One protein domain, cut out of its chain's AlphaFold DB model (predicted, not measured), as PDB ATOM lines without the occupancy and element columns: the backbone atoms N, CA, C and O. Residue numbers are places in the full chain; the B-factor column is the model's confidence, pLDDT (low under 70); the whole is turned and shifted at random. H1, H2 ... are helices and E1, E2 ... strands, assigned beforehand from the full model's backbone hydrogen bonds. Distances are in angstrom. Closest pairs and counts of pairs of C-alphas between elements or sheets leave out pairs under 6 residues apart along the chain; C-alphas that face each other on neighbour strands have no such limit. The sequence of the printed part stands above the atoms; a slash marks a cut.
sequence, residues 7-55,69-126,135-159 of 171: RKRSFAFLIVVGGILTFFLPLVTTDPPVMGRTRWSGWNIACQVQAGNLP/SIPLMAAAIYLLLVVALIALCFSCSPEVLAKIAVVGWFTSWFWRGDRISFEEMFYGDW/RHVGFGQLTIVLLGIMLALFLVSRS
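AT A GLANCE: This is residues 7 to 55, 69 to 126 and 135 to 159 of the 171 residues of an uncharacterized protein of Verrucomicrobia bacterium (UniProt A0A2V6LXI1). Four long helices, H1, H3, H4 and H6, make an up-and-down bundle, and a small sheet of three strands sits at one end of it, beyond the last residues of H1 and the first of H6. The short helix H5 covers part of one face of that sheet, over E1 and E3, and the short helix H2 follows at the same end of the bundle. The 132 printed residues hold six named helices and three named strands, in the order H1 E1 E2 H2 H3 H4 H5 E3 H6; the sheet runs E2 E1 E3, antiparallel, and the class is mostly helix. The whole is compact, with a radius of gyration of the C-alphas of 15.7 A, yet elongated, spanning 49 by 26 by 18 A.

HOW THE PARTS SIT: In the sheet, E1, residues 28 to 34, is the inner strand. E2, residues 37 to 40, is its antiparallel neighbour and forms a hairpin with it; N 30 and O 38 are within hydrogen-bond range at 2.8 A. E3, residues 136 to 138, is antiparallel to E1 too, with N 31 and O 136 at 2.9 A. H5, residues 115 to 123, is on the sheet at a height over the sheet of 8.8 A, over E1 and E3; it runs across the strands, only just, at 62 degrees to E3 on the local plane. H6, residues 140 to 158, only grazes the sheet, with residues 140 to 143. H4, residues 94 to 111, touches H6, closest at the C-alphas of Ala 101 and Met 150, 4.9 A, at a shallow tilt of 21 degrees, opposite ways. H1, residues 7 to 24, touches H6 at Ala 12 and Leu 153, whose C-alphas are 6.1 A apart, at a shallow tilt of 14 degrees, opposite ways. H3, residues 72 to 89, touches H1, closest at the C-alphas of Val 16 and Leu 81, 6.0 A. H3 and H4 form a helical hairpin, closest at the C-alphas of Ile 77 and Gly 104, 5.8 A. H1 and H4 are apart. H2, residues 42 to 50, touches H1 only at their ends, closest at the C-alphas of Phe 23 and Gly 42, 5.0 A. Every O i to N i+4 pair is within hydrogen-bond range in H2, H3, H4, H5 and H6, and 12 of 14 are in H1.

IN THESE COORDINATES: E1 measures 11.6 A from first to last C-alpha. H1 measures 26.8 A from C-alpha 7 at (61.673, 65.329, 46.012), H3 25.6 A, H4 25.7 A, and H6 26.7 A to C-alpha 158 at (63.147, 66.706, 59.310).

THE WHOLE: The C-alphas farthest apart are those of Arg 7 and Trp 126, 52.5 A. Residues 56 to 68 and 127 to 134 are not printed; the C-alphas across these cuts are 8.3 A and 13.4 A apart. The links printed whole are tight. Mean pLDDT of the printed part is 77.0, with 27 residues under 70, among them 69 to 74, 109 to 118 and 135 to 138.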
ATOM      1  N   ARG A   7      62.091  63.918  45.935       78.12
ATOM      2  CA  ARG A   7      61.673  65.329  46.012       78.12
ATOM      3  C   ARG A   7      62.444  66.077  47.097       78.12
ATOM      4  O   ARG A   7      63.018  67.127  46.817       78.12
ATOM      5  N   LYS A   8      62.547  65.498  48.299       77.50
ATOM      6  CA  LYS A   8      63.338  66.049  49.418       77.50
ATOM      7  C   LYS A   8      64.795  66.266  49.035       77.50
ATOM      8  O   LYS A   8      65.353  67.329  49.293       77.50
ATOM      9  N   ARG A   9      65.389  65.291  48.344       78.25
ATOM     10  CA  ARG A   9      66.760  65.384  47.840       78.25
ATOM     11  C   ARG A   9      66.927  66.520  46.832       78.25
ATOM     12  O   ARG A   9      67.907  67.251  46.928       78.25
ATOM     13  N   SER A  10      65.989  66.700  45.900       82.00
ATOM     14  CA  SER A  10      66.019  67.819  44.949       82.00
ATOM     15  C   SER A  10      65.901  69.179  45.645       82.00
ATOM     16  O   SER A  10      66.657  70.087  45.312       82.00
ATOM     17  N   PHE A  11      65.026  69.320  46.645       83.31
ATOM     18  CA  PHE A  11      64.927  70.554  47.434       83.31
ATOM     19  C   PHE A  11      66.197  70.833  48.237       83.31
ATOM     20  O   PHE A  11      66.730  71.939  48.167       83.31
ATOM     21  N   ALA A  12      66.726  69.831  48.945       83.56
ATOM     22  CA  ALA A  12      67.988  69.956  49.667       83.56
ATOM     23  C   ALA A  12      69.129  70.347  48.716       83.56
ATOM     24  O   ALA A  12      69.919  71.230  49.034       83.56
ATOM     25  N   PHE A  13      69.172  69.759  47.519       84.88
ATOM     26  CA  PHE A  13      70.153  70.098  46.494       84.88
ATOM     27  C   PHE A  13      70.049  71.563  46.060       84.88
ATOM     28  O   PHE A  13      71.062  72.257  46.036       84.88
ATOM     29  N   LEU A  14      68.841  72.065  45.784       86.69
ATOM     30  CA  LEU A  14      68.632  73.473  45.433       86.69
ATOM     31  C   LEU A  14      69.059  74.419  46.559       86.69
ATOM     32  O   LEU A  14      69.694  75.435  46.286       86.69
ATOM     33  N   ILE A  15      68.761  74.075  47.813       86.88
ATOM     34  CA  ILE A  15      69.159  74.875  48.979       86.88
ATOM     35  C   ILE A  15      70.685  74.899  49.123       86.88
ATOM     36  O   ILE A  15      71.258  75.971  49.316       86.88
ATOM     37  N   VAL A  16      71.358  73.750  48.991       86.50
ATOM     38  CA  VAL A  16      72.826  73.673  49.068       86.50
ATOM     39  C   VAL A  16      73.476  74.450  47.925       86.50
ATOM     40  O   VAL A  16      74.373  75.252  48.174       86.50
ATOM     41  N   VAL A  17      73.018  74.260  46.684       87.44
ATOM     42  CA  VAL A  17      73.543  74.988  45.517       87.44
ATOM     43  C   VAL A  17      73.319  76.487  45.677       87.44
ATOM     44  O   VAL A  17      74.258  77.263  45.507       87.44
ATOM     45  N   GLY A  18      72.112  76.899  46.070       86.69
ATOM     46  CA  GLY A  18      71.802  78.292  46.374       86.69
ATOM     47  C   GLY A  18      72.736  78.851  47.444       86.69
ATOM     48  O   GLY A  18      73.287  79.933  47.266       86.69
ATOM     49  N   GLY A  19      72.997  78.080  48.502       85.31
ATOM     50  CA  GLY A  19      73.928  78.457  49.558       85.31
ATOM     51  C   GLY A  19      75.368  78.610  49.090       85.31
ATOM     52  O   GLY A  19      76.015  79.594  49.436       85.31
ATOM     53  N   ILE A  20      75.867  77.713  48.242       86.69
ATOM     54  CA  ILE A  20      77.207  77.839  47.657       86.69
ATOM     55  C   ILE A  20      77.292  79.094  46.783       86.69
ATOM     56  O   ILE A  20      78.276  79.827  46.858       86.69
ATOM     57  N   LEU A  21      76.248  79.399  46.007       87.44
ATOM     58  CA  LEU A  21      76.224  80.588  45.151       87.44
ATOM     59  C   LEU A  21      76.334  81.897  45.947       87.44
ATOM     60  O   LEU A  21      76.887  82.866  45.429       87.44
ATOM     61  N   THR A  22      75.906  81.924  47.215       85.62
ATOM     62  CA  THR A  22      76.057  83.107  48.090       85.62
ATOM     63  C   THR A  22      77.506  83.539  48.289       85.62
ATOM     64  O   THR A  22      77.761  84.720  48.526       85.62
ATOM     65  N   PHE A  23      78.462  82.635  48.065       82.81
ATOM     66  CA  PHE A  23      79.889  82.937  48.058       82.81
ATOM     67  C   PHE A  23      80.282  84.006  47.029       82.81
ATOM     68  O   PHE A  23      81.190  84.810  47.259       82.81
ATOM     69  N   PHE A  24      79.578  84.031  45.898       84.75
ATOM     70  CA  PHE A  24      79.799  84.983  44.816       84.75
ATOM     71  C   PHE A  24      78.968  86.259  44.978       84.75
ATOM     72  O   PHE A  24      79.224  87.245  44.286       84.75
ATOM     73  N   LEU A  25      78.005  86.277  45.905       85.56
ATOM     74  CA  LEU A  25      77.153  87.438  46.128       85.56
ATOM     75  C   LEU A  25      77.859  88.483  47.008       85.56
ATOM     76  O   LEU A  25      78.555  88.133  47.964       85.56
ATOM     77  N   PRO A  26      77.666  89.784  46.722       84.12
ATOM     78  CA  PRO A  26      78.281  90.874  47.469       84.12
ATOM     79  C   PRO A  26      77.536  91.134  48.793       84.12
ATOM     80  O   PRO A  26      76.841  92.139  48.936       84.12
ATOM     81  N   LEU A  27      77.642  90.188  49.733       83.12
ATOM     82  CA  LEU A  27      76.927  90.172  51.021       83.12
ATOM     83  C   LEU A  27      77.719  90.787  52.182       83.12
ATOM     84  O   LEU A  27      77.174  90.962  53.274       83.12
ATOM     85  N   VAL A  28      79.002  91.081  51.974       81.75
ATOM     86  CA  VAL A  28      79.842  91.779  52.948       81.75
ATOM     87  C   VAL A  28      79.882  93.249  52.563       81.75
ATOM     88  O   VAL A  28      80.144  93.589  51.412       81.75
ATOM     89  N   THR A  29      79.609  94.126  53.518       83.56
ATOM     90  CA  THR A  29      79.626  95.577  53.320       83.56
ATOM     91  C   THR A  29      80.764  96.199  54.114       83.56
ATOM     92  O   THR A  29      81.055  95.746  55.214       83.56
ATOM     93  N   THR A  30      81.425  97.205  53.555       80.44
ATOM     94  CA  THR A  30      82.506  97.958  54.201       80.44
ATOM     95  C   THR A  30      82.188  99.443  54.113       80.44
ATOM     96  O   THR A  30      81.958  99.957  53.015       80.44
ATOM     97  N   ASP A  31      82.191 100.116  55.255       77.31
ATOM     98  CA  ASP A  31      82.108 101.569  55.358       77.31
ATOM     99  C   ASP A  31      83.225 102.055  56.293       77.31
ATOM    100  O   ASP A  31      83.257 101.596  57.440       77.31
ATOM    101  N   PRO A  32      84.185 102.889  55.845       77.31
ATOM    102  CA  PRO A  32      84.344 103.490  54.509       77.31
ATOM    103  C   PRO A  32      84.721 102.490  53.389       77.31
ATOM    104  O   PRO A  32      85.138 101.365  53.667       77.31
ATOM    105  N   PRO A  33      84.595 102.864  52.096       78.62
ATOM    106  CA  PRO A  33      84.952 101.989  50.980       78.62
ATOM    107  C   PRO A  33      86.427 101.579  51.014       78.62
ATOM    108  O   PRO A  33      87.322 102.421  51.074       78.62
ATOM    109  N   VAL A  34      86.679 100.280  50.866       75.56
ATOM    110  CA  VAL A  34      88.026  99.716  50.739       75.56
ATOM    111  C   VAL A  34      88.286  99.450  49.261       75.56
ATOM    112  O   VAL A  34      87.441  98.880  48.576       75.56
ATOM    113  N   MET A  35      89.425  99.892  48.725       77.88
ATOM    114  CA  MET A  35      89.747  99.760  47.290       77.88
ATOM    115  C   MET A  35      88.635 100.283  46.356       77.88
ATOM    116  O   MET A  35      88.319  99.659  45.343       77.88
ATOM    117  N   GLY A  36      87.993 101.396  46.726       80.00
ATOM    118  CA  GLY A  36      86.944 102.034  45.924       80.00
ATOM    119  C   GLY A  36      85.600 101.294  45.893       80.00
ATOM    120  O   GLY A  36      84.733 101.668  45.105       80.00
ATOM    121  N   ARG A  37      85.393 100.267  46.732       81.31
ATOM    122  CA  ARG A  37      84.126  99.527  46.806       81.31
ATOM    123  C   ARG A  37      83.630  99.375  48.243       81.31
ATOM    124  O   ARG A  37      84.410  99.206  49.175       81.31
ATOM    125  N   THR A  38      82.312  99.400  48.406       84.50
ATOM    126  CA  THR A  38      81.629  99.208  49.699       84.50
ATOM    127  C   THR A  38      81.010  97.826  49.846       84.50
ATOM    128  O   THR A  38      80.498  97.500  50.910       84.50
ATOM    129  N   ARG A  39      81.010  97.005  48.788       84.88
ATOM    130  CA  ARG A  39      80.431  95.661  48.809       84.88
ATOM    131  C   ARG A  39      81.408  94.620  48.292       84.88
ATOM    132  O   ARG A  39      82.094  94.826  47.290       84.88
ATOM    133  N   TRP A  40      81.415  93.483  48.965       83.38
ATOM    134  CA  TRP A  40      82.395  92.426  48.824       83.38
ATOM    135  C   TRP A  40      81.703  91.066  48.832       83.38
ATOM    136  O   TRP A  40      80.799  90.812  49.626       83.38
ATOM    137  N   SER A  41      82.126  90.197  47.919       84.88
ATOM    138  CA  SER A  41      81.782  88.776  47.927       84.88
ATOM    139  C   SER A  41      82.932  87.972  48.527       84.88
ATOM    140  O   SER A  41      84.074  88.442  48.535       84.88
ATOM    141  N   GLY A  42      82.652  86.752  48.992       79.75
ATOM    142  CA  GLY A  42      83.692  85.845  49.489       79.75
ATOM    143  C   GLY A  42      84.768  85.582  48.433       79.75
ATOM    144  O   GLY A  42      85.959  85.633  48.737       79.75
ATOM    145  N   TRP A  43      84.356  85.427  47.170       81.62
ATOM    146  CA  TRP A  43      85.273  85.299  46.035       81.62
ATOM    147  C   TRP A  43      86.169  86.527  45.841       81.62
ATOM    148  O   TRP A  43      87.382  86.391  45.724       81.62
ATOM    149  N   ASN A  44      85.598  87.736  45.852       83.62
ATOM    150  CA  ASN A  44      86.382  88.960  45.671       83.62
ATOM    151  C   ASN A  44      87.418  89.135  46.784       83.62
ATOM    152  O   ASN A  44      88.535  89.557  46.501       83.62
ATOM    153  N   ILE A  45      87.055  88.805  48.025       79.00
ATOM    154  CA  ILE A  45      87.982  88.826  49.162       79.00
ATOM    155  C   ILE A  45      89.119  87.831  48.911       79.00
ATOM    156  O   ILE A  45      90.280  88.228  48.938       79.00
ATOM    157  N   ALA A  46      88.797  86.581  48.564       77.12
ATOM    158  CA  ALA A  46      89.797  85.551  48.281       77.12
ATOM    159  C   ALA A  46      90.767  85.960  47.159       77.12
ATOM    160  O   ALA A  46      91.978  85.826  47.324       77.12
ATOM    161  N   CYS A  47      90.259  86.513  46.052       79.38
ATOM    162  CA  CYS A  47      91.096  87.000  44.956       79.38
ATOM    163  C   CYS A  47      92.012  88.150  45.387       79.38
ATOM    164  O   CYS A  47      93.167  88.188  44.974       79.38
ATOM    165  N   GLN A  48      91.527  89.094  46.199       79.62
ATOM    166  CA  GLN A  48      92.347  90.224  46.651       79.62
ATOM    167  C   GLN A  48      93.402  89.808  47.679       79.62
ATOM    168  O   GLN A  48      94.498  90.361  47.666       79.62
ATOM    169  N   VAL A  49      93.114  88.811  48.517       76.12
ATOM    170  CA  VAL A  49      94.116  88.216  49.411       76.12
ATOM    171  C   VAL A  49      95.168  87.452  48.611       76.12
ATOM    172  O   VAL A  49      96.359  87.628  48.842       76.12
ATOM    173  N   GLN A  50      94.756  86.660  47.616       75.56
ATOM    174  CA  GLN A  50      95.689  85.946  46.739       75.56
ATOM    175  C   GLN A  50      96.559  86.904  45.911       75.56
ATOM    176  O   GLN A  50      97.733  86.628  45.686       75.56
ATOM    177  N   ALA A  51      96.001  88.040  45.488       79.62
ATOM    178  CA  ALA A  51      96.740  89.103  44.814       79.62
ATOM    179  C   ALA A  51      97.670  89.896  45.753       79.62
ATOM    180  O   ALA A  51      98.399  90.764  45.282       79.62
ATOM    181  N   GLY A  52      97.642  89.633  47.065       73.56
ATOM    182  CA  GLY A  52      98.441  90.342  48.068       73.56
ATOM    183  C   GLY A  52      97.936  91.747  48.409       73.56
ATOM    184  O   GLY A  52      98.618  92.483  49.115       73.56
ATOM    185  N   ASN A  53      96.747  92.130  47.933       76.69
ATOM    186  CA  ASN A  53      96.166  93.453  48.172       76.69
ATOM    187  C   ASN A  53      95.445  93.542  49.526       76.69
ATOM    188  O   ASN A  53      95.316  94.634  50.077       76.69
ATOM    189  N   LEU A  54      94.951  92.414  50.051       71.31
ATOM    190  CA  LEU A  54      94.404  92.309  51.406       71.31
ATOM    191  C   LEU A  54      95.299  91.398  52.256       71.31
ATOM    192  O   LEU A  54      95.668  90.317  51.786       71.31
ATOM    193  N   PRO A  55      95.634  91.785  53.499       67.38
ATOM    194  CA  PRO A  55      96.371  90.911  54.395       67.38
ATOM    195  C   PRO A  55      95.526  89.674  54.754       67.38
ATOM    196  O   PRO A  55      94.308  89.784  54.918       67.38
ATOM    197  N   SER A  69      92.560  82.481  53.410       48.38
ATOM    198  CA  SER A  69      92.332  83.807  52.828       48.38
ATOM    199  C   SER A  69      90.943  84.388  53.129       48.38
ATOM    200  O   SER A  69      90.654  85.529  52.789       48.38
ATOM    201  N   ILE A  70      90.076  83.617  53.780       56.12
ATOM    202  CA  ILE A  70      88.763  84.027  54.284       56.12
ATOM    203  C   ILE A  70      88.743  83.653  55.767       56.12
ATOM    204  O   ILE A  70      89.326  82.623  56.117       56.12
ATOM    205  N   PRO A  71      88.076  84.421  56.643       62.88
ATOM    206  CA  PRO A  71      87.956  84.065  58.052       62.88
ATOM    207  C   PRO A  71      87.507  82.619  58.213       62.88
ATOM    208  O   PRO A  71      86.531  82.182  57.594       62.88
ATOM    209  N   LEU A  72      88.277  81.875  59.011       62.94
ATOM    210  CA  LEU A  72      88.261  80.412  59.119       62.94
ATOM    211  C   LEU A  72      86.871  79.812  59.226       62.94
ATOM    212  O   LEU A  72      86.574  78.783  58.622       62.94
ATOM    213  N   MET A  73      85.999  80.508  59.935       62.72
ATOM    214  CA  MET A  73      84.644  80.064  60.201       62.72
ATOM    215  C   MET A  73      83.718  80.208  58.983       62.72
ATOM    216  O   MET A  73      82.884  79.335  58.752       62.72
ATOM    217  N   ALA A  74      83.887  81.238  58.147       66.44
ATOM    218  CA  ALA A  74      83.125  81.371  56.903       66.44
ATOM    219  C   ALA A  74      83.574  80.327  55.870       66.44
ATOM    220  O   ALA A  74      82.734  79.665  55.261       66.44
ATOM    221  N   ALA A  75      84.888  80.111  55.733       72.56
ATOM    222  CA  ALA A  75      85.424  79.028  54.907       72.56
ATOM    223  C   ALA A  75      84.905  77.654  55.369       72.56
ATOM    224  O   ALA A  75      84.489  76.846  54.541       72.56
ATOM    225  N   ALA A  76      84.839  77.418  56.685       73.62
ATOM    226  CA  ALA A  76      84.282  76.192  57.252       73.62
ATOM    227  C   ALA A  76      82.802  75.983  56.883       73.62
ATOM    228  O   ALA A  76      82.422  74.872  56.524       73.62
ATOM    229  N   ILE A  77      81.971  77.033  56.898       77.62
ATOM    230  CA  ILE A  77      80.558  76.932  56.495       77.62
ATOM    231  C   ILE A  77      80.423  76.578  55.007       77.62
ATOM    232  O   ILE A  77      79.636  75.699  54.656       77.62
ATOM    233  N   TYR A  78      81.204  77.207  54.126       80.38
ATOM    234  CA  TYR A  78      81.186  76.851  52.703       80.38
ATOM    235  C   TYR A  78      81.712  75.432  52.455       80.38
ATOM    236  O   TYR A  78      81.137  74.709  51.642       80.38
ATOM    237  N   LEU A  79      82.728  74.984  53.198       82.38
ATOM    238  CA  LEU A  79      83.183  73.592  53.160       82.38
ATOM    239  C   LEU A  79      82.085  72.626  53.616       82.38
ATOM    240  O   LEU A  79      81.871  71.608  52.962       82.38
ATOM    241  N   LEU A  80      81.342  72.953  54.675       83.56
ATOM    242  CA  LEU A  80      80.190  72.162  55.117       83.56
ATOM    243  C   LEU A  80      79.109  72.073  54.032       83.56
ATOM    244  O   LEU A  80      78.545  71.000  53.833       83.56
ATOM    245  N   LEU A  81      78.851  73.155  53.289       84.12
ATOM    246  CA  LEU A  81      77.925  73.139  52.151       84.12
ATOM    247  C   LEU A  81      78.434  72.257  51.001       84.12
ATOM    248  O   LEU A  81      77.654  71.507  50.419       84.12
ATOM    249  N   VAL A  82      79.736  72.274  50.704       85.50
ATOM    250  CA  VAL A  82      80.339  71.366  49.712       85.50
ATOM    251  C   VAL A  82      80.228  69.909  50.168       85.50
ATOM    252  O   VAL A  82      79.835  69.047  49.384       85.50
ATOM    253  N   VAL A  83      80.493  69.620  51.444       84.38
ATOM    254  CA  VAL A  83      80.315  68.278  52.022       84.38
ATOM    255  C   VAL A  83      78.848  67.847  51.958       84.38
ATOM    256  O   VAL A  83      78.569  66.705  51.594       84.38
ATOM    257  N   ALA A  84      77.902  68.750  52.232       82.38
ATOM    258  CA  ALA A  84      76.473  68.481  52.083       82.38
ATOM    259  C   ALA A  84      76.099  68.161  50.630       82.38
ATOM    260  O   ALA A  84      75.333  67.230  50.389       82.38
ATOM    261  N   LEU A  85      76.669  68.882  49.657       85.44
ATOM    262  CA  LEU A  85      76.459  68.624  48.231       85.44
ATOM    263  C   LEU A  85      76.959  67.229  47.846       85.44
ATOM    264  O   LEU A  85      76.245  66.470  47.193       85.44
ATOM    265  N   ILE A  86      78.162  66.868  48.296       84.94
ATOM    266  CA  ILE A  86      78.757  65.551  48.059       84.94
ATOM    267  C   ILE A  86      77.888  64.457  48.695       84.94
ATOM    268  O   ILE A  86      77.531  63.489  48.025       84.94
ATOM    269  N   ALA A  87      77.472  64.630  49.951       83.19
ATOM    270  CA  ALA A  87      76.585  63.693  50.640       83.19
ATOM    271  C   ALA A  87      75.244  63.520  49.899       83.19
ATOM    272  O   ALA A  87      74.734  62.405  49.760       83.19
ATOM    273  N   LEU A  88      74.695  64.610  49.353       81.31
ATOM    274  CA  LEU A  88      73.504  64.567  48.509       81.31
ATOM    275  C   LEU A  88      73.754  63.850  47.182       81.31
ATOM    276  O   LEU A  88      72.838  63.189  46.702       81.31
ATOM    277  N   CYS A  89      74.946  63.909  46.586       81.31
ATOM    278  CA  CYS A  89      75.289  63.134  45.387       81.31
ATOM    279  C   CYS A  89      75.344  61.623  45.667       81.31
ATOM    280  O   CYS A  89      74.867  60.835  44.849       81.31
ATOM    281  N   PHE A  90      75.808  61.216  46.851       79.81
ATOM    282  CA  PHE A  90      75.908  59.808  47.256       79.81
ATOM    283  C   PHE A  90      74.628  59.223  47.881       79.81
ATOM    284  O   PHE A  90      74.635  58.083  48.338       79.81
ATOM    285  N   SER A  91      73.501  59.944  47.843       66.06
ATOM    286  CA  SER A  91      72.213  59.494  48.408       66.06
ATOM    287  C   SER A  91      72.279  59.203  49.919       66.06
ATOM    288  O   SER A  91      71.662  58.252  50.397       66.06
ATOM    289  N   CYS A  92      73.041  60.003  50.673       64.94
ATOM    290  CA  CYS A  92      73.209  59.825  52.117       64.94
ATOM    291  C   CYS A  92      71.906  60.010  52.916       64.94
ATOM    292  O   CYS A  92      70.939  60.627  52.461       64.94
ATOM    293  N   SER A  93      71.907  59.478  54.143       75.00
ATOM    294  CA  SER A  93      70.773  59.561  55.063       75.00
ATOM    295  C   SER A  93      70.467  61.010  55.472       75.00
ATOM    296  O   SER A  93      71.386  61.831  55.592       75.00
ATOM    297  N   PRO A  94      69.190  61.338  55.748       75.62
ATOM    298  CA  PRO A  94      68.799  62.660  56.246       75.62
ATOM    299  C   PRO A  94      69.544  63.042  57.535       75.62
ATOM    300  O   PRO A  94      69.901  64.197  57.731       75.62
ATOM    301  N   GLU A  95      69.905  62.069  58.374       79.31
ATOM    302  CA  GLU A  95      70.688  62.305  59.593       79.31
ATOM    303  C   GLU A  95      72.039  62.993  59.348       79.31
ATOM    304  O   GLU A  95      72.479  63.794  60.174       79.31
ATOM    305  N   VAL A  96      72.712  62.700  58.228       79.94
ATOM    306  CA  VAL A  96      73.995  63.336  57.886       79.94
ATOM    307  C   VAL A  96      73.783  64.818  57.583       79.94
ATOM    308  O   VAL A  96      74.533  65.656  58.083       79.94
ATOM    309  N   LEU A  97      72.724  65.162  56.846       80.00
ATOM    310  CA  LEU A  97      72.361  66.557  56.574       80.00
ATOM    311  C   LEU A  97      71.949  67.306  57.837       80.00
ATOM    312  O   LEU A  97      72.387  68.438  58.025       80.00
ATOM    313  N   ALA A  98      71.182  66.677  58.730       81.81
ATOM    314  CA  ALA A  98      70.831  67.278  60.014       81.81
ATOM    315  C   ALA A  98      72.079  67.606  60.846       81.81
ATOM    316  O   ALA A  98      72.181  68.702  61.395       81.81
ATOM    317  N   LYS A  99      73.051  66.686  60.912       84.62
ATOM    318  CA  LYS A  99      74.324  66.923  61.612       84.62
ATOM    319  C   LYS A  99      75.096  68.080  60.984       84.62
ATOM    320  O   LYS A  99      75.557  68.952  61.714       84.62
ATOM    321  N   ILE A 100      75.190  68.129  59.654       84.19
ATOM    322  CA  ILE A 100      75.854  69.229  58.940       84.19
ATOM    323  C   ILE A 100      75.166  70.570  59.235       84.19
ATOM    324  O   ILE A 100      75.850  71.546  59.534       84.19
ATOM    325  N   ALA A 101      73.831  70.612  59.218       80.56
ATOM    326  CA  ALA A 101      73.064  71.819  59.514       80.56
ATOM    327  C   ALA A 101      73.273  72.303  60.959       80.56
ATOM    328  O   ALA A 101      73.479  73.494  61.185       80.56
ATOM    329  N   VAL A 102      73.283  71.386  61.934       84.75
ATOM    330  CA  VAL A 102      73.547  71.711  63.346       84.75
ATOM    331  C   VAL A 102      74.962  72.254  63.521       84.75
ATOM    332  O   VAL A 102      75.139  73.301  64.140       84.75
ATOM    333  N   VAL A 103      75.967  71.590  62.942       84.38
ATOM    334  CA  VAL A 103      77.355  72.068  62.996       84.38
ATOM    335  C   VAL A 103      77.456  73.456  62.361       84.38
ATOM    336  O   VAL A 103      77.973  74.371  62.996       84.38
ATOM    337  N   GLY A 104      76.881  73.653  61.171       78.12
ATOM    338  CA  GLY A 104      76.872  74.944  60.481       78.12
ATOM    339  C   GLY A 104      76.181  76.059  61.273       78.12
ATOM    340  O   GLY A 104      76.653  77.198  61.270       78.12
ATOM    341  N   TRP A 105      75.112  75.738  62.005       79.69
ATOM    342  CA  TRP A 105      74.434  76.672  62.905       79.69
ATOM    343  C   TRP A 105      75.339  77.113  64.060       79.69
ATOM    344  O   TRP A 105      75.501  78.313  64.291       79.69
ATOM    345  N   PHE A 106      75.975  76.163  64.751       78.56
ATOM    346  CA  PHE A 106      76.917  76.471  65.830       78.56
ATOM    347  C   PHE A 106      78.099  77.297  65.318       78.56
ATOM    348  O   PHE A 106      78.415  78.332  65.904       78.56
ATOM    349  N   THR A 107      78.700  76.910  64.192       73.31
ATOM    350  CA  THR A 107      79.798  77.666  63.572       73.31
ATOM    351  C   THR A 107      79.378  79.101  63.233       73.31
ATOM    352  O   THR A 107      80.119  80.041  63.519       73.31
ATOM    353  N   SER A 108      78.164  79.297  62.705       70.62
ATOM    354  CA  SER A 108      77.619  80.630  62.401       70.62
ATOM    355  C   SER A 108      77.411  81.483  63.657       70.62
ATOM    356  O   SER A 108      77.608  82.698  63.621       70.62
ATOM    357  N   TRP A 109      77.021  80.857  64.771       69.19
ATOM    358  CA  TRP A 109      76.815  81.539  66.047       69.19
ATOM    359  C   TRP A 109      78.131  82.024  66.662       69.19
ATOM    360  O   TRP A 109      78.233  83.191  67.043       69.19
ATOM    361  N   PHE A 110      79.153  81.162  66.698       66.12
ATOM    362  CA  PHE A 110      80.491  81.516  67.187       66.12
ATOM    363  C   PHE A 110      81.142  82.624  66.347       66.12
ATOM    364  O   PHE A 110      81.781  83.521  66.893       66.12
ATOM    365  N   TRP A 111      80.909  82.627  65.032       62.78
ATOM    366  CA  TRP A 111      81.444  83.638  64.118       62.78
ATOM    367  C   TRP A 111      80.932  85.065  64.385       62.78
ATOM    368  O   TRP A 111      81.632  86.035  64.106       62.78
ATOM    369  N   ARG A 112      79.747  85.236  64.990       61.03
ATOM    370  CA  ARG A 112      79.176  86.568  65.274       61.03
ATOM    371  C   ARG A 112      80.060  87.428  66.196       61.03
ATOM    372  O   ARG A 112      79.901  88.653  66.201       61.03
ATOM    373  N   GLY A 113      80.955  86.789  66.958       56.47
ATOM    374  CA  GLY A 113      81.933  87.428  67.840       56.47
ATOM    375  C   GLY A 113      83.233  87.875  67.157       56.47
ATOM    376  O   GLY A 113      83.937  88.703  67.719       56.47
ATOM    377  N   ASP A 114      83.528  87.410  65.941       61.78
ATOM    378  CA  ASP A 114      84.824  87.604  65.263       61.78
ATOM    379  C   ASP A 114      84.864  88.863  64.368       61.78
ATOM    380  O   ASP A 114      85.476  88.901  63.300       61.78
ATOM    381  N   ARG A 115      84.135  89.912  64.778       64.12
ATOM    382  CA  ARG A 115      84.007  91.170  64.013       64.12
ATOM    383  C   ARG A 115      85.353  91.864  63.823       64.12
ATOM    384  O   ARG A 115      85.613  92.439  62.772       64.12
ATOM    385  N   ILE A 116      86.169  91.780  64.867       63.81
ATOM    386  CA  ILE A 116      87.441  92.480  65.019       63.81
ATOM    387  C   ILE A 116      88.437  91.981  63.964       63.81
ATOM    388  O   ILE A 116      88.985  92.783  63.220       63.81
ATOM    389  N   SER A 117      88.545  90.663  63.780       64.75
ATOM    390  CA  SER A 117      89.426  90.043  62.780       64.75
ATOM    391  C   SER A 117      89.091  90.439  61.337       64.75
ATOM    392  O   SER A 117      89.969  90.558  60.483       64.75
ATOM    393  N   PHE A 118      87.804  90.647  61.039       66.88
ATOM    394  CA  PHE A 118      87.361  91.129  59.729       66.88
ATOM    395  C   PHE A 118      87.668  92.617  59.536       66.88
ATOM    396  O   PHE A 118      88.079  93.024  58.450       66.88
ATOM    397  N   GLU A 119      87.469  93.431  60.568       70.75
ATOM    398  CA  GLU A 119      87.821  94.852  60.532       70.75
ATOM    399  C   GLU A 119      89.334  95.042  60.360       70.75
ATOM    400  O   GLU A 119      89.746  95.836  59.517       70.75
ATOM    401  N   GLU A 120      90.154  94.244  61.042       69.50
ATOM    402  CA  GLU A 120      91.612  94.211  60.870       69.50
ATOM    403  C   GLU A 120      92.029  93.781  59.454       69.50
ATOM    404  O   GLU A 120      92.956  94.350  58.884       69.50
ATOM    405  N   MET A 121      91.325  92.827  58.834       71.69
ATOM    406  CA  MET A 121      91.601  92.413  57.450       71.69
ATOM    407  C   MET A 121      91.411  93.557  56.446       71.69
ATOM    408  O   MET A 121      92.189  93.704  55.505       71.69
ATOM    409  N   PHE A 122      90.354  94.350  56.622       72.06
ATOM    410  CA  PHE A 122      89.994  95.419  55.692       72.06
ATOM    411  C   PHE A 122      90.697  96.745  55.988       72.06
ATOM    412  O   PHE A 122      90.949  97.518  55.062       72.06
ATOM    413  N   TYR A 123      91.008  97.014  57.257       71.25
ATOM    414  CA  TYR A 123      91.504  98.313  57.711       71.25
ATOM    415  C   TYR A 123      92.882  98.273  58.391       71.25
ATOM    416  O   TYR A 123      93.426  99.347  58.657       71.25
ATOM    417  N   GLY A 124      93.461  97.089  58.613       66.38
ATOM    418  CA  GLY A 124      94.758  96.878  59.263       66.38
ATOM    419  C   GLY A 124      94.692  96.808  60.794       66.38
ATOM    420  O   GLY A 124      93.762  97.324  61.413       66.38
ATOM    421  N   ASP A 125      95.707  96.175  61.390       61.19
ATOM    422  CA  ASP A 125      95.981  96.180  62.832       61.19
ATOM    423  C   ASP A 125      96.749  97.474  63.195       61.19
ATOM    424  O   ASP A 125      97.604  97.914  62.426       61.19
ATOM    425  N   TRP A 126      96.440  98.088  64.340       49.81
ATOM    426  CA  TRP A 126      96.911  99.398  64.850       49.81
ATOM    427  C   TRP A 126      96.273 100.706  64.315       49.81
ATOM    428  O   TRP A 126      96.608 101.258  63.271       49.81
ATOM    429  N   ARG A 135      84.140 102.951  61.417       63.72
ATOM    430  CA  ARG A 135      84.502 101.876  60.491       63.72
ATOM    431  C   ARG A 135      83.642 100.671  60.815       63.72
ATOM    432  O   ARG A 135      83.656 100.194  61.944       63.72
ATOM    433  N   HIS A 136      82.892 100.192  59.834       67.19
ATOM    434  CA  HIS A 136      82.036  99.031  59.988       67.19
ATOM    435  C   HIS A 136      82.199  98.086  58.811       67.19
ATOM    436  O   HIS A 136      82.026  98.456  57.647       67.19
ATOM    437  N   VAL A 137      82.498  96.828  59.135       67.25
ATOM    438  CA  VAL A 137      82.320  95.714  58.208       67.25
ATOM    439  C   VAL A 137      80.979  95.060  58.532       67.25
ATOM    440  O   VAL A 137      80.824  94.344  59.520       67.25
ATOM    441  N   GLY A 138      79.966  95.336  57.718       69.38
ATOM    442  CA  GLY A 138      78.644  94.741  57.856       69.38
ATOM    443  C   GLY A 138      78.593  93.365  57.201       69.38
ATOM    444  O   GLY A 138      78.472  93.257  55.983       69.38
ATOM    445  N   PHE A 139      78.622  92.308  58.010       72.06
ATOM    446  CA  PHE A 139      78.444  90.909  57.583       72.06
ATOM    447  C   PHE A 139      77.059  90.345  57.950       72.06
ATOM    448  O   PHE A 139      76.779  89.172  57.716       72.06
ATOM    449  N   GLY A 140      76.164  91.174  58.501       73.06
ATOM    450  CA  GLY A 140      74.833  90.744  58.943       73.06
ATOM    451  C   GLY A 140      74.004  90.090  57.835       73.06
ATOM    452  O   GLY A 140      73.323  89.102  58.096       73.06
ATOM    453  N   GLN A 141      74.110  90.579  56.595       77.44
ATOM    454  CA  GLN A 141      73.430  89.974  55.446       77.44
ATOM    455  C   GLN A 141      73.940  88.555  55.172       77.44
ATOM    456  O   GLN A 141      73.136  87.635  55.048       77.44
ATOM    457  N   LEU A 142      75.262  88.358  55.154       78.31
ATOM    458  CA  LEU A 142      75.875  87.041  54.990       78.31
ATOM    459  C   LEU A 142      75.459  86.082  56.117       78.31
ATOM    460  O   LEU A 142      75.055  84.956  55.843       78.31
ATOM    461  N   THR A 143      75.482  86.532  57.376       74.44
ATOM    462  CA  THR A 143      75.067  85.710  58.524       74.44
ATOM    463  C   THR A 143      73.599  85.296  58.439       74.44
ATOM    464  O   THR A 143      73.290  84.128  58.650       74.44
ATOM    465  N   ILE A 144      72.690  86.224  58.123       81.00
ATOM    466  CA  ILE A 144      71.253  85.928  58.007       81.00
ATOM    467  C   ILE A 144      71.008  84.907  56.896       81.00
ATOM    468  O   ILE A 144      70.262  83.951  57.095       81.00
ATOM    469  N   VAL A 145      71.666  85.082  55.749       83.38
ATOM    470  CA  VAL A 145      71.536  84.176  54.607       83.38
ATOM    471  C   VAL A 145      72.046  82.775  54.956       83.38
ATOM    472  O   VAL A 145      71.319  81.805  54.755       83.38
ATOM    473  N   LEU A 146      73.240  82.655  55.547       80.88
ATOM    474  CA  LEU A 146      73.810  81.361  55.944       80.88
ATOM    475  C   LEU A 146      72.973  80.661  57.025       80.88
ATOM    476  O   LEU A 146      72.725  79.462  56.915       80.88
ATOM    477  N   LEU A 147      72.474  81.396  58.025       81.31
ATOM    478  CA  LEU A 147      71.556  80.846  59.029       81.31
ATOM    479  C   LEU A 147      70.249  80.363  58.393       81.31
ATOM    480  O   LEU A 147      69.770  79.284  58.736       81.31
ATOM    481  N   GLY A 148      69.698  81.122  57.442       84.06
ATOM    482  CA  GLY A 148      68.507  80.733  56.689       84.06
ATOM    483  C   GLY A 148      68.717  79.447  55.888       84.06
ATOM    484  O   GLY A 148      67.865  78.563  55.921       84.06
ATOM    485  N   ILE A 149      69.873  79.300  55.233       84.44
ATOM    486  CA  ILE A 149      70.245  78.085  54.492       84.44
ATOM    487  C   ILE A 149      70.355  76.885  55.436       84.44
ATOM    488  O   ILE A 149      69.786  75.832  55.151       84.44
ATOM    489  N   MET A 150      71.040  77.035  56.573       83.38
ATOM    490  CA  MET A 150      71.189  75.951  57.550       83.38
ATOM    491  C   MET A 150      69.845  75.549  58.165       83.38
ATOM    492  O   MET A 150      69.567  74.358  58.307       83.38
ATOM    493  N   LEU A 151      68.976  76.519  58.465       84.94
ATOM    494  CA  LEU A 151      67.620  76.257  58.946       84.94
ATOM    495  C   LEU A 151      66.786  75.523  57.891       84.94
ATOM    496  O   LEU A 151      66.125  74.539  58.211       84.94
ATOM    497  N   ALA A 152      66.838  75.963  56.633       84.69
ATOM    498  CA  ALA A 152      66.119  75.323  55.539       84.69
ATOM    499  C   ALA A 152      66.591  73.875  55.325       84.69
ATOM    500  O   ALA A 152      65.761  72.977  55.181       84.69
ATOM    501  N   LEU A 153      67.903  73.619  55.387       81.44
ATOM    502  CA  LEU A 153      68.456  72.260  55.330       81.44
ATOM    503  C   LEU A 153      67.984  71.399  56.502       81.44
ATOM    504  O   LEU A 153      67.634  70.235  56.301       81.44
ATOM    505  N   PHE A 154      67.932  71.962  57.708       82.94
ATOM    506  CA  PHE A 154      67.432  71.261  58.886       82.94
ATOM    507  C   PHE A 154      65.944  70.903  58.757       82.94
ATOM    508  O   PHE A 154      65.563  69.763  59.020       82.94
ATOM    509  N   LEU A 155      65.112  71.845  58.305       83.94
ATOM    510  CA  LEU A 155      63.679  71.623  58.099       83.94
ATOM    511  C   LEU A 155      63.421  70.578  57.012       83.94
ATOM    512  O   LEU A 155      62.647  69.650  57.236       83.94
ATOM    513  N   VAL A 156      64.114  70.657  55.872       83.50
ATOM    514  CA  VAL A 156      63.994  69.650  54.804       83.50
ATOM    515  C   VAL A 156      64.445  68.277  55.294       83.50
ATOM    516  O   VAL A 156      63.773  67.282  55.027       83.50
ATOM    517  N   SER A 157      65.520  68.218  56.083       79.50
ATOM    518  CA  SER A 157      65.998  66.975  56.692       79.50
ATOM    519  C   SER A 157      65.010  66.357  57.689       79.50
ATOM    520  O   SER A 157      65.097  65.153  57.925       79.50
ATOM    521  N   ARG A 158      64.135  67.154  58.311       79.00
ATOM    522  CA  ARG A 158      63.147  66.706  59.310       79.00
ATOM    523  C   ARG A 158      61.738  66.548  58.750       79.00
ATOM    524  O   ARG A 158      60.895  65.971  59.422       79.00
ATOM    525  N   SER A 159      61.476  67.057  57.551       76.00
ATOM    526  CA  SER A 159      60.164  66.946  56.925       76.00
ATOM    527  C   SER A 159      59.871  65.491  56.548       76.00
ATOM    528  O   SER A 159      60.590  64.879  55.754       76.00
TER     529      SER A 159